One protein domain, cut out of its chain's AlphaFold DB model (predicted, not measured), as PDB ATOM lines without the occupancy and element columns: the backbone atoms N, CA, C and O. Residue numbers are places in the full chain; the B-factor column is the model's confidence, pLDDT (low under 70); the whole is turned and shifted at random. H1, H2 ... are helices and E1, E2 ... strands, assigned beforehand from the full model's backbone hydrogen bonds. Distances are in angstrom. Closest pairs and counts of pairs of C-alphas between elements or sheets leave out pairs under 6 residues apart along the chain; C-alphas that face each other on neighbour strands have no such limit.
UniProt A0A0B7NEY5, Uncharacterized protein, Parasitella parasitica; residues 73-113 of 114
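What this domain is: This is residues 73 to 113 of the 114 residues of an uncharacterized protein of Parasitella parasitica (UniProt A0A0B7NEY5). A two-stranded hairpin, E1 and E2, and a single helix, H1, make an open V, joined at its corner by the link of residues 92 to 96. The far part of the helix arm sticks out: residues 101 to 113, of which 101 to 111 belong to H1, stand free. The printed part has 41 residues, with two named strands and one named helix in the order E1, E2, H1; the sheet, E1 - E2, is antiparallel, and the class is mixed, helices and strands. The whole is loose, with a radius of gyration of the C-alphas of 12.5 A, and flat, spanning 35 by 29 by 11 A.

How they stand to each other: E1, residues 78 to 83, and E2, residues 86 to 91, are antiparallel neighbours and form a hairpin, with 144 degrees between their directions. C-alphas 80 and 89 face each other at 4.4 A. N 79 and O 90, 2.9 A apart, and N 88 and O 81, 2.8 A apart, are within hydrogen-bond range. H1, residues 97 to 111, and E1 are apart. In H1 every O i to N i+4 pair is within hydrogen-bond range.

Where its parts are: E1 begins at C-alpha 78, (269.751, 251.410, 224.480), and is 15.1 A long from first to last C-alpha. E2 begins at C-alpha 86, (254.457, 253.311, 220.796), and is 15.9 A long. H1 measures 21.2 A and ends at C-alpha 111, (262.789, 238.408, 243.166).

The domain as a whole: The C-alphas of Asp 84 and Ile 113, the two farthest apart, are 34.8 A from each other. The printed part has no cut. The links E1 to E2, of 2 residues, and E2 to H1, of 5 residues, are tight. The mean pLDDT of the printed part is 79.3; residues 73 to 76 and residue 113 are under 70.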
ATOM      1  N   LEU A  73     282.261 254.355 229.583       57.09
ATOM      2  CA  LEU A  73     281.528 255.468 230.204       57.09
ATOM      3  C   LEU A  73     280.671 256.251 229.194       57.09
ATOM      4  O   LEU A  73     279.684 256.868 229.586       57.09
ATOM      5  N   PHE A  74     281.005 256.175 227.902       55.94
ATOM      6  CA  PHE A  74     280.240 256.764 226.797       55.94
ATOM      7  C   PHE A  74     279.278 255.759 226.137       55.94
ATOM      8  O   PHE A  74     278.569 256.097 225.186       55.94
ATOM      9  N   TYR A  75     279.224 254.512 226.625       66.06
ATOM     10  CA  TYR A  75     278.286 253.504 226.139       66.06
ATOM     11  C   TYR A  75     276.928 253.653 226.836       66.06
ATOM     12  O   TYR A  75     276.595 252.923 227.770       66.06
ATOM     13  N   TYR A  76     276.126 254.606 226.360       67.69
ATOM     14  CA  TYR A  76     274.733 254.755 226.778       67.69
ATOM     15  C   TYR A  76     273.922 253.507 226.382       67.69
ATOM     16  O   TYR A  76     273.792 253.223 225.179       67.69
ATOM     17  N   PRO A  77     273.382 252.741 227.354       72.88
ATOM     18  CA  PRO A  77     272.538 251.592 227.073       72.88
ATOM     19  C   PRO A  77     271.315 252.004 226.258       72.88
ATOM     20  O   PRO A  77     270.703 253.047 226.490       72.88
ATOM     21  N   VAL A  78     270.944 251.169 225.291       77.75
ATOM     22  CA  VAL A  78     269.751 251.410 224.480       77.75
ATOM     23  C   VAL A  78     268.524 250.995 225.290       77.75
ATOM     24  O   VAL A  78     268.395 249.817 225.625       77.75
ATOM     25  N   ARG A  79     267.623 251.939 225.581       79.56
ATOM     26  CA  ARG A  79     266.304 251.648 226.161       79.56
ATOM     27  C   ARG A  79     265.265 251.425 225.077       79.56
ATOM     28  O   ARG A  79     265.419 251.870 223.937       79.56
ATOM     29  N   TYR A  80     264.161 250.833 225.499       80.00
ATOM     30  CA  TYR A  80     262.856 251.075 224.913       80.00
ATOM     31  C   TYR A  80     262.066 251.954 225.890       80.00
ATOM     32  O   TYR A  80     262.128 251.735 227.101       80.00
ATOM     33  N   ILE A  81     261.390 252.981 225.381       83.88
ATOM     34  CA  ILE A  81     260.512 253.868 226.153       83.88
ATOM     35  C   ILE A  81     259.176 254.000 225.429       83.88
ATOM     36  O   ILE A  81     259.144 254.026 224.201       83.88
ATOM     37  N   MET A  82     258.075 254.124 226.166       85.81
ATOM     38  CA  MET A  82     256.787 254.435 225.549       85.81
ATOM     39  C   MET A  82     256.703 255.941 225.271       85.81
ATOM     40  O   MET A  82     256.797 256.748 226.194       85.81
ATOM     41  N   ARG A  83     256.509 256.317 224.004       81.62
ATOM     42  CA  ARG A  83     256.040 257.649 223.589       81.62
ATOM     43  C   ARG A  83     254.845 257.468 222.672       81.62
ATOM     44  O   ARG A  83     254.901 256.627 221.781       81.62
ATOM     45  N   ASP A  84     253.798 258.262 222.872       87.31
ATOM     46  CA  ASP A  84     252.657 258.344 221.951       87.31
ATOM     47  C   ASP A  84     252.079 256.948 221.617       87.31
ATOM     48  O   ASP A  84     251.927 256.560 220.457       87.31
ATOM     49  N   GLU A  85     251.859 256.165 222.684       89.06
ATOM     50  CA  GLU A  85     251.398 254.761 222.698       89.06
ATOM     51  C   GLU A  85     252.309 253.741 221.983       89.06
ATOM     52  O   GLU A  85     251.966 252.564 221.876       89.06
ATOM     53  N   LYS A  86     253.507 254.145 221.543       88.50
ATOM     54  CA  LYS A  86     254.457 253.311 220.796       88.50
ATOM     55  C   LYS A  86     255.753 253.082 221.562       88.50
ATOM     56  O   LYS A  86     256.286 253.974 222.220       88.50
ATOM     57  N   GLU A  87     256.294 251.879 221.415       89.06
ATOM     58  CA  GLU A  87     257.603 251.522 221.947       89.06
ATOM     59  C   GLU A  87     258.713 252.116 221.060       89.06
ATOM     60  O   GLU A  87     258.932 251.699 219.922       89.06
ATOM     61  N   VAL A  88     259.417 253.123 221.580       87.38
ATOM     62  CA  VAL A  88     260.489 253.846 220.889       87.38
ATOM     63  C   VAL A  88     261.843 253.435 221.458       87.38
ATOM     64  O   VAL A  88     262.135 253.612 222.642       87.38
ATOM     65  N   LYS A  89     262.706 252.915 220.585       86.12
ATOM     66  CA  LYS A  89     264.081 252.536 220.915       86.12
ATOM     67  C   LYS A  89     264.979 253.776 220.951       86.12
ATOM     68  O   LYS A  89     265.173 254.411 219.918       86.12
ATOM     69  N   THR A  90     265.549 254.107 222.110       83.00
ATOM     70  CA  THR A  90     266.340 255.337 222.305       83.00
ATOM     71  C   THR A  90     267.690 255.091 222.982       83.00
ATOM     72  O   THR A  90     267.876 254.105 223.698       83.00
ATOM     73  N   ARG A  91     268.634 256.014 222.778       79.12
ATOM     74  CA  ARG A  91     269.827 256.181 223.621       79.12
ATOM     75  C   ARG A  91     269.675 257.483 224.386       79.12
ATOM     76  O   ARG A  91     269.560 258.540 223.779       79.12
ATOM     77  N   ASP A  92     269.682 257.371 225.701       77.44
ATOM     78  CA  ASP A  92     269.488 258.478 226.626       77.44
ATOM     79  C   ASP A  92     270.841 258.820 227.290       77.44
ATOM     80  O   ASP A  92     271.420 257.940 227.938       77.44
ATOM     81  N   PRO A  93     271.378 260.047 227.107       75.12
ATOM     82  CA  PRO A  93     272.646 260.476 227.700       75.12
ATOM     83  C   PRO A  93     272.660 260.553 229.234       75.12
ATOM     84  O   PRO A  93     273.730 260.481 229.834       75.12
ATOM     85  N   GLU A  94     271.506 260.694 229.889       79.25
ATOM     86  CA  GLU A  94     271.428 260.710 231.358       79.25
ATOM     87  C   GLU A  94     271.461 259.276 231.918       79.25
ATOM     88  O   GLU A  94     271.979 259.002 233.005       79.25
ATOM     89  N   TYR A  95     270.978 258.319 231.127       78.06
ATOM     90  CA  TYR A  95     270.736 256.940 231.530       78.06
ATOM     91  C   TYR A  95     271.974 256.019 231.494       78.06
ATOM     92  O   TYR A  95     271.984 254.964 230.856       78.06
ATOM     93  N   THR A  96     273.042 256.385 232.198       80.75
ATOM     94  CA  THR A  96     274.315 255.635 232.185       80.75
ATOM     95  C   THR A  96     274.204 254.159 232.626       80.75
ATOM     96  O   THR A  96     273.290 253.752 233.351       80.75
ATOM     97  N   PHE A  97     275.207 253.348 232.257       77.62
ATOM     98  CA  PHE A  97     275.346 251.938 232.667       77.62
ATOM     99  C   PHE A  97     275.271 251.730 234.197       77.62
ATOM    100  O   PHE A  97     274.740 250.726 234.667       77.62
ATOM    101  N   LEU A  98     275.729 252.709 234.988       78.62
ATOM    102  CA  LEU A  98     275.626 252.706 236.455       78.62
ATOM    103  C   LEU A  98     274.175 252.711 236.960       78.62
ATOM    104  O   LEU A  98     273.896 252.130 238.008       78.62
ATOM    105  N   ILE A  99     273.251 253.346 236.230       83.25
ATOM    106  CA  ILE A  99     271.824 253.360 236.577       83.25
ATOM    107  C   ILE A  99     271.184 252.026 236.175       83.25
ATOM    108  O   ILE A  99     270.475 251.431 236.982       83.25
ATOM    109  N   GLN A 100     271.524 251.493 234.993       81.25
ATOM    110  CA  GLN A 100     271.075 250.161 234.566       81.25
ATOM    111  C   GLN A 100     271.485 249.063 235.560       81.25
ATOM    112  O   GLN A 100     270.663 248.232 235.939       81.25
ATOM    113  N   PHE A 101     272.736 249.079 236.028       81.06
ATOM    114  CA  PHE A 101     273.221 248.106 237.006       81.06
ATOM    115  C   PHE A 101     272.446 248.174 238.336       81.06
ATOM    116  O   PHE A 101     272.096 247.137 238.896       81.06
ATOM    117  N   LYS A 102     272.114 249.384 238.816       84.12
ATOM    118  CA  LYS A 102     271.299 249.579 240.028       84.12
ATOM    119  C   LYS A 102     269.855 249.104 239.862       84.12
ATOM    120  O   LYS A 102     269.314 248.500 240.783       84.12
ATOM    121  N   GLU A 103     269.231 249.351 238.710       84.94
ATOM    122  CA  GLU A 103     267.890 248.827 238.414       84.94
ATOM    123  C   GLU A 103     267.877 247.294 238.395       84.94
ATOM    124  O   GLU A 103     266.988 246.685 238.992       84.94
ATOM    125  N   MET A 104     268.892 246.668 237.790       82.31
ATOM    126  CA  MET A 104     269.029 245.210 237.784       82.31
ATOM    127  C   MET A 104     269.262 244.635 239.188       82.31
ATOM    128  O   MET A 104     268.609 243.656 239.537       82.31
ATOM    129  N   ASP A 105     270.127 245.233 240.016       81.31
ATOM    130  CA  ASP A 105     270.335 244.776 241.402       81.31
ATOM    131  C   ASP A 105     269.052 244.910 242.245       81.31
ATOM    132  O   ASP A 105     268.668 243.975 242.945       81.31
ATOM    133  N   ASN A 106     268.313 246.017 242.109       82.62
ATOM    134  CA  ASN A 106     267.010 246.191 242.761       82.62
ATOM    135  C   ASN A 106     265.979 245.140 242.308       82.62
ATOM    136  O   ASN A 106     265.232 244.613 243.134       82.62
ATOM    137  N   TRP A 107     265.949 244.802 241.016       81.94
ATOM    138  CA  TRP A 107     265.074 243.764 240.463       81.94
ATOM    139  C   TRP A 107     265.448 242.360 240.974       81.94
ATOM    140  O   TRP A 107     264.579 241.631 241.454       81.94
ATOM    141  N   TYR A 108     266.741 242.016 240.985       77.69
ATOM    142  CA  TYR A 108     267.239 240.758 241.553       77.69
ATOM    143  C   TYR A 108     266.983 240.639 243.061       77.69
ATOM    144  O   TYR A 108     266.663 239.549 243.536       77.69
ATOM    145  N   ARG A 109     267.093 241.738 243.822       79.88
ATOM    146  CA  ARG A 109     266.710 241.775 245.243       79.88
ATOM    147  C   ARG A 109     265.222 241.508 245.421       79.88
ATOM    148  O   ARG A 109     264.874 240.706 246.278       79.88
ATOM    149  N   LYS A 110     264.366 242.135 244.607       80.25
ATOM    150  CA  LYS A 110     262.910 241.959 244.689       80.25
ATOM    151  C   LYS A 110     262.508 240.492 244.491       80.25
ATOM    152  O   LYS A 110     261.787 239.962 245.322       80.25
ATOM    153  N   ILE A 111     263.059 239.829 243.470       82.75
ATOM    154  CA  ILE A 111     262.789 238.408 243.166       82.75
ATOM    155  C   ILE A 111     263.376 237.445 244.220       82.75
ATOM    156  O   ILE A 111     262.935 236.310 244.324       82.75
ATOM    157  N   LYS A 112     264.361 237.870 245.024       75.81
ATOM    158  CA  LYS A 112     264.922 237.065 246.129       75.81
ATOM    159  C   LYS A 112     264.197 237.228 247.473       75.81
ATOM    160  O   LYS A 112     264.641 236.642 248.459       75.81
ATOM    161  N   ILE A 113     263.158 238.058 247.533       66.81
ATOM    162  CA  ILE A 113     262.367 238.352 248.743       66.81
ATOM    163  C   ILE A 113     260.932 237.788 248.618       66.81
ATOM    164  O   ILE A 113     260.186 237.792 249.597       66.81
TER     165      ILE A 113